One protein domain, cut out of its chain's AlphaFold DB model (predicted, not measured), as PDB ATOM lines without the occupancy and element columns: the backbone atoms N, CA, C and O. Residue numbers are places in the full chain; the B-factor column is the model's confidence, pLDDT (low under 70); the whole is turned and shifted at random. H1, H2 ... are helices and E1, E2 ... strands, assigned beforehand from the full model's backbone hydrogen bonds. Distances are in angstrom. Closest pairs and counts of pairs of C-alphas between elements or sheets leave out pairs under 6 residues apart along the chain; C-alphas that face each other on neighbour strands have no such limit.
ATOM      1  N   TRP A  14      96.671 -12.742 -77.117       88.12
ATOM      2  CA  TRP A  14      95.516 -11.893 -77.428       88.12
ATOM      3  C   TRP A  14      94.694 -11.473 -76.192       88.12
ATOM      4  O   TRP A  14      93.900 -10.532 -76.271       88.12
ATOM      5  N   TRP A  15      94.883 -12.116 -75.032       91.31
ATOM      6  CA  TRP A  15      94.239 -11.721 -73.773       91.31
ATOM      7  C   TRP A  15      94.760 -10.383 -73.262       91.31
ATOM      8  O   TRP A  15      93.981  -9.600 -72.711       91.31
ATOM      9  N   ALA A  16      96.036 -10.082 -73.512       84.88
ATOM     10  CA  ALA A  16      96.661  -8.833 -73.093       84.88
ATOM     11  C   ALA A  16      95.918  -7.611 -73.660       84.88
ATOM     12  O   ALA A  16      95.624  -6.664 -72.930       84.88
ATOM     13  N   TRP A  17      95.510  -7.663 -74.933       85.38
ATOM     14  CA  TRP A  17      94.798  -6.566 -75.606       85.38
ATOM     15  C   TRP A  17      93.410  -6.293 -75.025       85.38
ATOM     16  O   TRP A  17      92.880  -5.194 -75.160       85.38
ATOM     17  N   ARG A  18      92.822  -7.280 -74.345       87.62
ATOM     18  CA  ARG A  18      91.525  -7.163 -73.669       87.62
ATOM     19  C   ARG A  18      91.647  -7.038 -72.149       87.62
ATOM     20  O   ARG A  18      90.627  -7.068 -71.466       87.62
ATOM     21  N   ARG A  19      92.872  -6.892 -71.620       88.12
ATOM     22  CA  ARG A  19      93.179  -6.896 -70.175       88.12
ATOM     23  C   ARG A  19      92.636  -8.140 -69.455       88.12
ATOM     24  O   ARG A  19      92.222  -8.080 -68.296       88.12
ATOM     25  N   PHE A  20      92.596  -9.270 -70.155       92.38
ATOM     26  CA  PHE A  20      92.233 -10.547 -69.555       92.38
ATOM     27  C   PHE A  20      93.456 -11.170 -68.884       92.38
ATOM     28  O   PHE A  20      94.571 -11.095 -69.392       92.38
ATOM     29  N   THR A  21      93.221 -11.785 -67.734       92.12
ATOM     30  CA  THR A  21      94.190 -12.538 -66.945       92.12
ATOM     31  C   THR A  21      93.622 -13.924 -66.676       92.12
ATOM     32  O   THR A  21      92.409 -14.135 -66.742       92.12
ATOM     33  N   CYS A  22      94.488 -14.879 -66.358       92.25
ATOM     34  CA  CYS A  22      94.074 -16.235 -66.005       92.25
ATOM     35  C   CYS A  22      93.081 -16.237 -64.836       92.25
ATOM     36  O   CYS A  22      91.991 -16.794 -64.968       92.25
ATOM     37  N   ALA A  23      93.365 -15.462 -63.786       89.94
ATOM     38  CA  ALA A  23      92.457 -15.277 -62.657       89.94
ATOM     39  C   ALA A  23      91.095 -14.658 -63.042       89.94
ATOM     40  O   ALA A  23      90.049 -15.175 -62.650       89.94
ATOM     41  N   ASN A  24      91.059 -13.573 -63.834       93.06
ATOM     42  CA  ASN A  24      89.791 -12.898 -64.164       93.06
ATOM     43  C   ASN A  24      88.959 -13.639 -65.232       93.06
ATOM     44  O   ASN A  24      87.754 -13.409 -65.364       93.06
ATOM     45  N   ARG A  25      89.580 -14.569 -65.964       93.12
ATOM     46  CA  ARG A  25      88.942 -15.485 -66.915       93.12
ATOM     47  C   ARG A  25      89.101 -16.944 -66.482       93.12
ATOM     48  O   ARG A  25      89.242 -17.818 -67.337       93.12
ATOM     49  N   ALA A  26      88.969 -17.228 -65.184       89.56
ATOM     50  CA  ALA A  26      89.126 -18.572 -64.622       89.56
ATOM     51  C   ALA A  26      88.293 -19.651 -65.343       89.56
ATOM     52  O   ALA A  26      88.791 -20.734 -65.619       89.56
ATOM     53  N   LYS A  27      87.051 -19.346 -65.753       91.62
ATOM     54  CA  LYS A  27      86.220 -20.281 -66.540       91.62
ATOM     55  C   LYS A  27      86.819 -20.599 -67.916       91.62
ATOM     56  O   LYS A  27      86.745 -21.735 -68.377       91.62
ATOM     57  N   SER A  28      87.401 -19.607 -68.587       91.25
ATOM     58  CA  SER A  28      88.065 -19.816 -69.876       91.25
ATOM     59  C   SER A  28      89.386 -20.564 -69.705       91.25
ATOM     60  O   SER A  28      89.681 -21.429 -70.523       91.25
ATOM     61  N   ALA A  29      90.139 -20.271 -68.639       92.31
ATOM     62  CA  ALA A  29      91.349 -21.010 -68.282       92.31
ATOM     63  C   ALA A  29      91.028 -22.485 -67.990       92.31
ATOM     64  O   ALA A  29      91.627 -23.367 -68.595       92.31
ATOM     65  N   PHE A  30      89.994 -22.754 -67.183       92.38
ATOM     66  CA  PHE A  30      89.488 -24.103 -66.918       92.38
ATOM     67  C   PHE A  30      89.177 -24.861 -68.214       92.38
ATOM     68  O   PHE A  30      89.653 -25.976 -68.421       92.38
ATOM     69  N   ASN A  31      88.416 -24.242 -69.122       91.62
ATOM     70  CA  ASN A  31      88.051 -24.867 -70.395       91.62
ATOM     71  C   ASN A  31      89.271 -25.114 -71.298       91.62
ATOM     72  O   ASN A  31      89.290 -26.087 -72.045       91.62
ATOM     73  N   GLY A  32      90.275 -24.233 -71.260       91.25
ATOM     74  CA  GLY A  32      91.518 -24.395 -72.015       91.25
ATOM     75  C   GLY A  32      92.368 -25.552 -71.493       91.25
ATOM     76  O   GLY A  32      92.798 -26.401 -72.271       91.25
ATOM     77  N   CYS A  33      92.540 -25.624 -70.173       91.06
ATOM     78  CA  CYS A  33      93.360 -26.635 -69.509       91.06
ATOM     79  C   CYS A  33      92.726 -28.034 -69.524       91.06
ATOM     80  O   CYS A  33      93.438 -29.028 -69.628       91.06
ATOM     81  N   THR A  34      91.394 -28.129 -69.501       89.62
ATOM     82  CA  THR A  34      90.671 -29.417 -69.553       89.62
ATOM     83  C   THR A  34      90.421 -29.946 -70.963       89.62
ATOM     84  O   THR A  34      90.078 -31.116 -71.117       89.62
ATOM     85  N   ASN A  35      90.580 -29.119 -72.001       89.38
ATOM     86  CA  ASN A  35      90.365 -29.532 -73.383       89.38
ATOM     87  C   ASN A  35      91.689 -29.971 -74.042       89.38
ATOM     88  O   ASN A  35      92.475 -29.109 -74.451       89.38
ATOM     89  N   PRO A  36      91.933 -31.282 -74.228       85.62
ATOM     90  CA  PRO A  36      93.172 -31.780 -74.830       85.62
ATOM     91  C   PRO A  36      93.341 -31.374 -76.303       85.62
ATOM     92  O   PRO A  36      94.458 -31.366 -76.820       85.62
ATOM     93  N   SER A  37      92.255 -31.005 -76.988       89.88
ATOM     94  CA  SER A  37      92.299 -30.524 -78.375       89.88
ATOM     95  C   SER A  37      92.753 -29.065 -78.484       89.88
ATOM     96  O   SER A  37      93.065 -28.602 -79.579       89.88
ATOM     97  N   ASN A  38      92.794 -28.320 -77.375       87.88
ATOM     98  CA  ASN A  38      93.236 -26.930 -77.368       87.88
ATOM     99  C   ASN A  38      94.767 -26.843 -77.273       87.88
ATOM    100  O   ASN A  38      95.332 -26.606 -76.206       87.88
ATOM    101  N   LYS A  39      95.437 -27.036 -78.411       89.56
ATOM    102  CA  LYS A  39      96.904 -27.059 -78.511       89.56
ATOM    103  C   LYS A  39      97.591 -25.791 -78.011       89.56
ATOM    104  O   LYS A  39      98.656 -25.890 -77.419       89.56
ATOM    105  N   GLU A  40      96.953 -24.629 -78.150       89.69
ATOM    106  CA  GLU A  40      97.483 -23.366 -77.621       89.69
ATOM    107  C   GLU A  40      97.683 -23.437 -76.096       89.69
ATOM    108  O   GLU A  40      98.738 -23.063 -75.586       89.69
ATOM    109  N   PHE A  41      96.703 -23.985 -75.369       91.69
ATOM    110  CA  PHE A  41      96.813 -24.194 -73.924       91.69
ATOM    111  C   PHE A  41      97.687 -25.398 -73.572       91.69
ATOM    112  O   PHE A  41      98.451 -25.312 -72.617       91.69
ATOM    113  N   GLN A  42      97.572 -26.516 -74.292       89.44
ATOM    114  CA  GLN A  42      98.257 -27.763 -73.930       89.44
ATOM    115  C   GLN A  42      99.764 -27.711 -74.201       89.44
ATOM    116  O   GLN A  42     100.554 -28.046 -73.321       89.44
ATOM    117  N   ASP A  43     100.173 -27.245 -75.382       89.19
ATOM    118  CA  ASP A  43     101.585 -27.220 -75.772       89.19
ATOM    119  C   ASP A  43     102.323 -26.063 -75.073       89.19
ATOM    120  O   ASP A  43     103.483 -26.197 -74.685       89.19
ATOM    121  N   GLY A  44     101.635 -24.932 -74.870       87.12
ATOM    122  CA  GLY A  44     102.181 -23.736 -74.223       87.12
ATOM    123  C   GLY A  44     102.047 -23.693 -72.697       87.12
ATOM    124  O   GLY A  44     102.590 -22.776 -72.085       87.12
ATOM    125  N   LYS A  45     101.318 -24.639 -72.083       91.25
ATOM    126  CA  LYS A  45     100.974 -24.653 -70.647       91.25
ATOM    127  C   LYS A  45     100.493 -23.287 -70.127       91.25
ATOM    128  O   LYS A  45     100.978 -22.773 -69.121       91.25
ATOM    129  N   LEU A  46      99.559 -22.667 -70.848       93.75
ATOM    130  CA  LEU A  46      99.043 -21.336 -70.509       93.75
ATOM    131  C   LEU A  46      98.224 -21.364 -69.215       93.75
ATOM    132  O   LEU A  46      97.558 -22.348 -68.914       93.75
ATOM    133  N   CYS A  47      98.226 -20.261 -68.464       94.25
ATOM    134  CA  CYS A  47      97.532 -20.174 -67.173       94.25
ATOM    135  C   CYS A  47      97.911 -21.292 -66.185       94.25
ATOM    136  O   CYS A  47      97.059 -21.777 -65.443       94.25
ATOM    137  N   GLN A  48      99.175 -21.723 -66.189       92.38
ATOM    138  CA  GLN A  48      99.658 -22.890 -65.452       92.38
ATOM    139  C   GLN A  48      99.308 -22.840 -63.955       92.38
ATOM    140  O   GLN A  48      98.760 -23.810 -63.429       92.38
ATOM    141  N   GLN A  49      99.564 -21.707 -63.285       92.56
ATOM    142  CA  GLN A  49      99.223 -21.513 -61.872       92.56
ATOM    143  C   GLN A  49      97.707 -21.548 -61.655       92.56
ATOM    144  O   GLN A  49      97.224 -22.347 -60.858       92.56
ATOM    145  N   THR A  50      96.942 -20.748 -62.406       93.19
ATOM    146  CA  THR A  50      95.478 -20.719 -62.285       93.19
ATOM    147  C   THR A  50      94.860 -22.098 -62.539       93.19
ATOM    148  O   THR A  50      93.927 -22.492 -61.849       93.19
ATOM    149  N   CYS A  51      95.361 -22.864 -63.508       92.38
ATOM    150  CA  CYS A  51      94.839 -24.197 -63.804       92.38
ATOM    151  C   CYS A  51      95.149 -25.207 -62.699       92.38
ATOM    152  O   CYS A  51      94.295 -26.033 -62.372       92.38
ATOM    153  N   PHE A  52      96.314 -25.094 -62.060       91.38
ATOM    154  CA  PHE A  52      96.614 -25.854 -60.852       91.38
ATOM    155  C   PHE A  52      95.675 -25.472 -59.694       91.38
ATOM    156  O   PHE A  52      95.085 -26.354 -59.070       91.38
ATOM    157  N   ASP A  53      95.465 -24.174 -59.460       89.69
ATOM    158  CA  ASP A  53      94.594 -23.656 -58.396       89.69
ATOM    159  C   ASP A  53      93.112 -24.021 -58.612       89.69
ATOM    160  O   ASP A  53      92.343 -24.131 -57.658       89.69
ATOM    161  N   LEU A  54      92.707 -24.260 -59.864       88.81
ATOM    162  CA  LEU A  54      91.379 -24.755 -60.240       88.81
ATOM    163  C   LEU A  54      91.233 -26.281 -60.135       88.81
ATOM    164  O   LEU A  54      90.161 -26.811 -60.429       88.81
ATOM    165  N   GLY A  55      92.287 -26.998 -59.742       86.94
ATOM    166  CA  GLY A  55      92.262 -28.451 -59.596       86.94
ATOM    167  C   GLY A  55      92.463 -29.231 -60.898       86.94
ATOM    168  O   GLY A  55      92.222 -30.434 -60.930       86.94
ATOM    169  N   VAL A  56      92.893 -28.566 -61.975       88.50
ATOM    170  CA  VAL A  56      93.102 -29.154 -63.310       88.50
ATOM    171  C   VAL A  56      94.526 -28.880 -63.814       88.50
ATOM    172  O   VAL A  56      94.715 -28.214 -64.835       88.50
ATOM    173  N   PRO A  57      95.557 -29.347 -63.084       88.06
ATOM    174  CA  PRO A  57      96.939 -29.086 -63.446       88.06
ATOM    175  C   PRO A  57      97.325 -29.829 -64.725       88.06
ATOM    176  O   PRO A  57      96.857 -30.939 -64.985       88.06
ATOM    177  N   TYR A  58      98.266 -29.263 -65.476       86.94
ATOM    178  CA  TYR A  58      98.929 -30.012 -66.535       86.94
ATOM    179  C   TYR A  58      99.735 -31.180 -65.954       86.94
ATOM    180  O   TYR A  58     100.177 -31.170 -64.798       86.94
ATOM    181  N   GLU A  59      99.937 -32.206 -66.775       79.69
ATOM    182  CA  GLU A  59     100.637 -33.413 -66.358       79.69
ATOM    183  C   GLU A  59     102.064 -33.101 -65.871       79.69
ATOM    184  O   GLU A  59     102.830 -32.374 -66.513       79.69
ATOM    185  N   GLY A  60     102.398 -33.641 -64.694       77.06
ATOM    186  CA  GLY A  60     103.707 -33.492 -64.053       77.06
ATOM    187  C   GLY A  60     103.969 -32.150 -63.360       77.06
ATOM    188  O   GLY A  60     105.018 -32.013 -62.728       77.06
ATOM    189  N   ASP A  61     103.054 -31.179 -63.433       83.25
ATOM    190  CA  ASP A  61     103.266 -29.866 -62.817       83.25
ATOM    191  C   ASP A  61     102.898 -29.853 -61.331       83.25
ATOM    192  O   ASP A  61     101.876 -30.398 -60.910       83.25
ATOM    193  N   ASP A  62     103.729 -29.196 -60.528       86.12
ATOM    194  CA  ASP A  62     103.442 -28.856 -59.137       86.12
ATOM    195  C   ASP A  62     103.630 -27.350 -58.961       86.12
ATOM    196  O   ASP A  62     104.749 -26.874 -58.763       86.12
ATOM    197  N   CYS A  63     102.523 -26.618 -59.093       87.75
ATOM    198  CA  CYS A  63     102.466 -25.168 -58.904       87.75
ATOM    199  C   CYS A  63     102.084 -24.793 -57.469       87.75
ATOM    200  O   CYS A  63     101.764 -23.639 -57.186       87.75
ATOM    201  N   SER A  64     102.046 -25.767 -56.559       85.31
ATOM    202  CA  SER A  64     101.697 -25.482 -55.180       85.31
ATOM    203  C   SER A  64     102.815 -24.728 -54.463       85.31
ATOM    204  O   SER A  64     103.975 -24.700 -54.873       85.31
ATOM    205  N   SER A  65     102.486 -24.157 -53.309       77.00
ATOM    206  CA  SER A  65     103.488 -23.653 -52.370       77.00
ATOM    207  C   SER A  65     104.289 -24.782 -51.689       77.00
ATOM    208  O   SER A  65     105.275 -24.495 -51.006       77.00
ATOM    209  N   GLY A  66     103.904 -26.048 -51.906       77.00
ATOM    210  CA  GLY A  66     104.447 -27.239 -51.261       77.00
ATOM    211  C   GLY A  66     103.976 -27.404 -49.813       77.00
ATOM    212  O   GLY A  66     103.682 -26.431 -49.119       77.00
ATOM    213  N   TRP A  67     103.967 -28.647 -49.321       74.75
ATOM    214  CA  TRP A  67     103.533 -28.970 -47.950       74.75
ATOM    215  C   TRP A  67     104.304 -28.219 -46.861       74.75
ATOM    216  O   TRP A  67     103.723 -27.859 -45.846       74.75
ATOM    217  N   ALA A  68     105.582 -27.911 -47.092       70.50
ATOM    218  CA  ALA A  68     106.420 -27.182 -46.137       70.50
ATOM    219  C   ALA A  68     105.948 -25.740 -45.865       70.50
ATOM    220  O   ALA A  68     106.287 -25.175 -44.828       70.50
ATOM    221  N   LYS A  69     105.186 -25.129 -46.785       69.12
ATOM    222  CA  LYS A  69     104.623 -23.779 -46.614       69.12
ATOM    223  C   LYS A  69     103.188 -23.790 -46.093       69.12
ATOM    224  O   LYS A  69     102.649 -22.729 -45.782       69.12
ATOM    225  N   VAL A  70     102.565 -24.962 -45.990       70.50
ATOM    226  CA  VAL A  70     101.271 -25.112 -45.328       70.50
ATOM    227  C   VAL A  70     101.578 -25.148 -43.831       70.50
ATOM    228  O   VAL A  70     102.087 -26.141 -43.322       70.50
ATOM    229  N   ALA A  71     101.403 -24.005 -43.161       56.94
ATOM    230  CA  ALA A  71     101.844 -23.784 -41.784       56.94
ATOM    231  C   ALA A  71     101.384 -24.919 -40.856       56.94
ATOM    232  O   ALA A  71     100.187 -25.121 -40.678       56.94
ATOM    233  N   ALA A  72     102.331 -25.662 -40.282       58.41
ATOM    234  CA  ALA A  72     102.022 -26.697 -39.309       58.41
ATOM    235  C   ALA A  72     101.694 -26.061 -37.940       58.41
ATOM    236  O   ALA A  72     102.438 -25.174 -37.508       58.41
ATOM    237  N   PRO A  73     100.649 -26.526 -37.230       56.78
ATOM    238  CA  PRO A  73      99.648 -27.501 -37.663       56.78
ATOM    239  C   PRO A  73      98.601 -26.881 -38.606       56.78
ATOM    240  O   PRO A  73      98.119 -25.769 -38.393       56.78
ATOM    241  N   VAL A  74      98.236 -27.628 -39.649       63.88
ATOM    242  CA  VAL A  74      97.197 -27.223 -40.602       63.88
ATOM    243  C   VAL A  74      95.851 -27.717 -40.083       63.88
ATOM    244  O   VAL A  74      95.478 -28.861 -40.331       63.88
ATOM    245  N   ASP A  75      95.108 -26.865 -39.381       70.06
ATOM    246  CA  ASP A  75      93.707 -27.152 -39.059       70.06
ATOM    247  C   ASP A  75      92.854 -27.008 -40.331       70.06
ATOM    248  O   ASP A  75      92.728 -25.919 -40.907       70.06
ATOM    249  N   GLY A  76      92.282 -28.117 -40.805       78.75
ATOM    250  CA  GLY A  76      91.492 -28.148 -42.032       78.75
ATOM    251  C   GLY A  76      90.897 -29.517 -42.361       78.75
ATOM    252  O   GLY A  76      91.053 -30.488 -41.625       78.75
ATOM    253  N   TYR A  77      90.195 -29.579 -43.488       81.31
ATOM    254  CA  TYR A  77      89.509 -30.757 -44.009       81.31
ATOM    255  C   TYR A  77      90.121 -31.171 -45.346       81.31
ATOM    256  O   TYR A  77      90.413 -30.323 -46.194       81.31
ATOM    257  N   ILE A  78      90.269 -32.480 -45.555       83.44
ATOM    258  CA  ILE A  78      90.580 -33.051 -46.867       83.44
ATOM    259  C   ILE A  78      89.276 -33.098 -47.667       83.44
ATOM    260  O   ILE A  78      88.338 -33.801 -47.300       83.44
ATOM    261  N   CYS A  79      89.220 -32.324 -48.744       81.81
ATOM    262  CA  CYS A  79      88.047 -32.148 -49.596       81.81
ATOM    263  C   CYS A  79      88.023 -33.117 -50.776       81.81
ATOM    264  O   CYS A  79      86.958 -33.550 -51.209       81.81
ATOM    265  N   SER A  80      89.198 -33.453 -51.304       79.62
ATOM    266  CA  SER A  80      89.344 -34.423 -52.383       79.62
ATOM    267  C   SER A  80      90.724 -35.068 -52.339       79.62
ATOM    268  O   SER A  80      91.718 -34.423 -52.013       79.62
ATOM    269  N   VAL A  81      90.780 -36.350 -52.687       76.62
ATOM    270  CA  VAL A  81      92.021 -37.078 -52.955       76.62
ATOM    271  C   VAL A  81      91.823 -37.764 -54.293       76.62
ATOM    272  O   VAL A  81      90.991 -38.663 -54.417       76.62
ATOM    273  N   GLU A  82      92.545 -37.312 -55.309       67.25
ATOM    274  CA  GLU A  82      92.568 -37.994 -56.594       67.25
ATOM    275  C   GLU A  82      93.252 -39.363 -56.413       67.25
ATOM    276  O   GLU A  82      94.324 -39.483 -55.811       67.25
ATOM    277  N   SER A  83      92.583 -40.425 -56.857       56.22
ATOM    278  CA  SER A  83      93.016 -41.807 -56.655       56.22
ATOM    279  C   SER A  83      93.840 -42.320 -57.840       56.22
ATOM    280  O   SER A  83      93.710 -41.854 -58.969       56.22
ATOM    281  N   GLY A  84      94.708 -43.302 -57.585       53.06
ATOM    282  CA  GLY A  84      95.345 -44.096 -58.641       53.06
ATOM    283  C   GLY A  84      96.726 -43.647 -59.132       53.06
ATOM    284  O   GLY A  84      97.260 -44.312 -60.014       53.06
ATOM    285  N   LYS A  85      97.341 -42.579 -58.588       58.03
ATOM    286  CA  LYS A  85      98.725 -42.175 -58.930       58.03
ATOM    287  C   LYS A  85      99.485 -41.575 -57.725       58.03
ATOM    288  O   LYS A  85      98.956 -40.683 -57.065       58.03
ATOM    289  N   PRO A  86     100.732 -41.990 -57.424       54.78
ATOM    290  CA  PRO A  86     101.607 -41.244 -56.513       54.78
ATOM    291  C   PRO A  86     101.809 -39.803 -57.010       54.78
ATOM    292  O   PRO A  86     102.072 -39.592 -58.193       54.78
ATOM    293  N   GLY A  87     101.663 -38.805 -56.133       63.22
ATOM    294  CA  GLY A  87     101.653 -37.391 -56.539       63.22
ATOM    295  C   GLY A  87     100.326 -36.906 -57.147       63.22
ATOM    296  O   GLY A  87     100.292 -35.851 -57.781       63.22
ATOM    297  N   ALA A  88      99.226 -37.646 -56.978       73.69
ATOM    298  CA  ALA A  88      97.885 -37.184 -57.345       73.69
ATOM    299  C   ALA A  88      97.483 -35.903 -56.595       73.69
ATOM    300  O   ALA A  88      98.101 -35.543 -55.593       73.69
ATOM    301  N   LEU A  89      96.472 -35.184 -57.079       79.69
ATOM    302  CA  LEU A  89      96.052 -33.937 -56.448       79.69
ATOM    303  C   LEU A  89      95.245 -34.187 -55.161       79.69
ATOM    304  O   LEU A  89      94.341 -35.021 -55.121       79.69
ATOM    305  N   VAL A  90      95.555 -33.435 -54.110       84.94
ATOM    306  CA  VAL A  90      94.813 -33.400 -52.846       84.94
ATOM    307  C   VAL A  90      94.244 -32.004 -52.674       84.94
ATOM    308  O   VAL A  90      94.995 -31.031 -52.619       84.94
ATOM    309  N   GLY A  91      92.923 -31.898 -52.594       87.12
ATOM    310  CA  GLY A  91      92.238 -30.666 -52.228       87.12
ATOM    311  C   GLY A  91      92.066 -30.592 -50.717       87.12
ATOM    312  O   GLY A  91      91.478 -31.494 -50.121       87.12
ATOM    313  N   VAL A  92      92.531 -29.514 -50.091       86.56
ATOM    314  CA  VAL A  92      92.326 -29.241 -48.661       86.56
ATOM    315  C   VAL A  92      91.663 -27.881 -48.463       86.56
ATOM    316  O   VAL A  92      91.890 -26.949 -49.228       86.56
ATOM    317  N   SER A  93      90.820 -27.738 -47.446       85.69
ATOM    318  CA  SER A  93      90.136 -26.478 -47.136       85.69
ATOM    319  C   SER A  93      90.089 -26.229 -45.637       85.69
ATOM    320  O   SER A  93      90.057 -27.161 -44.841       85.69
ATOM    321  N   LYS A  94      90.006 -24.959 -45.234       84.75
ATOM    322  CA  LYS A  94      89.683 -24.594 -43.844       84.75
ATOM    323  C   LYS A  94      88.193 -24.776 -43.521       84.75
ATOM    324  O   LYS A  94      87.815 -24.807 -42.357       84.75
ATOM    325  N   SER A  95      87.338 -24.881 -44.541       82.44
ATOM    326  CA  SER A  95      85.892 -25.059 -44.398       82.44
ATOM    327  C   SER A  95      85.506 -26.514 -44.640       82.44
ATOM    328  O   SER A  95      85.905 -27.114 -45.636       82.44
ATOM    329  N   LYS A  96      84.643 -27.057 -43.773       81.81
ATOM    330  CA  LYS A  96      84.069 -28.401 -43.928       81.81
ATOM    331  C   LYS A  96      83.261 -28.558 -45.222       81.81
ATOM    332  O   LYS A  96      83.131 -29.661 -45.734       81.81
ATOM    333  N   GLN A  97      82.700 -27.464 -45.737       82.62
ATOM    334  CA  GLN A  97      81.903 -27.438 -46.964       82.62
ATOM    335  C   GLN A  97      82.765 -27.428 -48.232       82.62
ATOM    336  O   GLN A  97      82.224 -27.599 -49.317       82.62
ATOM    337  N   CYS A  98      84.085 -27.233 -48.114       82.19
ATOM    338  CA  CYS A  98      85.019 -27.303 -49.239       82.19
ATOM    339  C   CYS A  98      84.742 -26.313 -50.386       82.19
ATOM    340  O   CYS A  98      85.159 -26.536 -51.518       82.19
ATOM    341  N   ASN A  99      84.092 -25.183 -50.088       79.25
ATOM    342  CA  ASN A  99      83.763 -24.151 -51.081       79.25
ATOM    343  C   ASN A  99      85.005 -23.451 -51.664       79.25
ATOM    344  O   ASN A  99      84.951 -22.906 -52.763       79.25
ATOM    345  N   SER A 100      86.117 -23.453 -50.925       78.62
ATOM    346  CA  SER A 100      87.425 -22.984 -51.380       78.62
ATOM    347  C   SER A 100      88.490 -23.998 -50.972       78.62
ATOM    348  O   SER A 100      88.876 -24.084 -49.804       78.62
ATOM    349  N   ALA A 101      88.930 -24.811 -51.928       82.44
ATOM    350  CA  ALA A 101      90.009 -25.767 -51.722       82.44
ATOM    351  C   ALA A 101      91.330 -25.178 -52.229       82.44
ATOM    352  O   ALA A 101      91.374 -24.577 -53.300       82.44
ATOM    353  N   MET A 102      92.402 -25.358 -51.462       86.25
ATOM    354  CA  MET A 102      93.761 -25.283 -51.983       86.25
ATOM    355  C   MET A 102      94.162 -26.681 -52.446       86.25
ATOM    356  O   MET A 102      93.865 -27.668 -51.770       86.25
ATOM    357  N   PHE A 103      94.839 -26.767 -53.581       87.25
ATOM    358  CA  PHE A 103      95.313 -28.035 -54.110       87.25
ATOM    359  C   PHE A 103      96.804 -28.210 -53.827       87.25
ATOM    360  O   PHE A 103      97.591 -27.270 -53.914       87.25
ATOM    361  N   LEU A 104      97.191 -29.422 -53.456       85.31
ATOM    362  CA  LEU A 104      98.560 -29.828 -53.164       85.31
ATOM    363  C   LEU A 104      98.811 -31.170 -53.845       85.31
ATOM    364  O   LEU A 104      97.892 -31.965 -54.027       85.31
ATOM    365  N   ARG A 105     100.056 -31.466 -54.206       82.00
ATOM    366  CA  ARG A 105     100.414 -32.818 -54.647       82.00
ATOM    367  C   ARG A 105     100.431 -33.746 -53.438       82.00
ATOM    368  O   ARG A 105     101.088 -33.424 -52.456       82.00
ATOM    369  N   ASN A 106      99.741 -34.882 -53.498       75.25
ATOM    370  CA  ASN A 106      99.774 -35.916 -52.464       75.25
ATOM    371  C   ASN A 106     101.243 -36.262 -52.179       75.25
ATOM    372  O   ASN A 106     101.934 -36.708 -53.106       75.25
ATOM    373  N   PRO A 107     101.758 -35.987 -50.968       66.12
ATOM    374  CA  PRO A 107     103.172 -36.147 -50.711       66.12
ATOM    375  C   PRO A 107     103.533 -37.627 -50.828       66.12
ATOM    376  O   PRO A 107     102.742 -38.515 -50.513       66.12
TER     377      PRO A 107
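Overview. This is residues 14 to 107 of the 412 residues of the protein "Hypothetical protein" of Alexandrium monilatum (UniProt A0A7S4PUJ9). This elongated domain has little regular structure: short helices H1 and H2 lie toward one end, the small antiparallel sheet E1 E2 E3 toward the other, and H3 between them. The 94 printed residues run H1 H2 H3 E1 E2 E3, a mixed class with 35 residues in named elements. The whole is only just compact, close to loose, radius of gyration of the C-alphas 14.4 A, spanning 43 by 28 by 23 A.

Arrangement. Look first at H1, residues 26 to 34, and H2, residues 39 to 44: they touch only at the corner, closest C-alphas Gly 32 and Phe 41, 5.6 A. H3, residues 48 to 53, touches H1, closest C-alphas Phe 30 and Cys 51, 6.2 A. Every O i to N i+4 pair is within hydrogen-bond range in H1 and H3, 1 of 2 in H2. Further on, E1, residues 77 to 81, E2, residues 89 to 93, and E3, residues 102 to 105, form a meander of two antiparallel hairpins; find N 79 and O 91, 2.8 A, and N 90 and O 104, 2.8 A. H3 only grazes this sheet.

Along the chain. Find C-alpha 26 at (89.126, -18.572, -64.622); H1 runs 12.0 A from there. E3 ends at C-alpha 105, (100.414, -32.818, -54.647).

Size, cuts and confidence. The printed part has no cut; H3 to E1 is a long link. Residues 69, 71 to 74, 82 to 87 and 107 are under 70 in pLDDT.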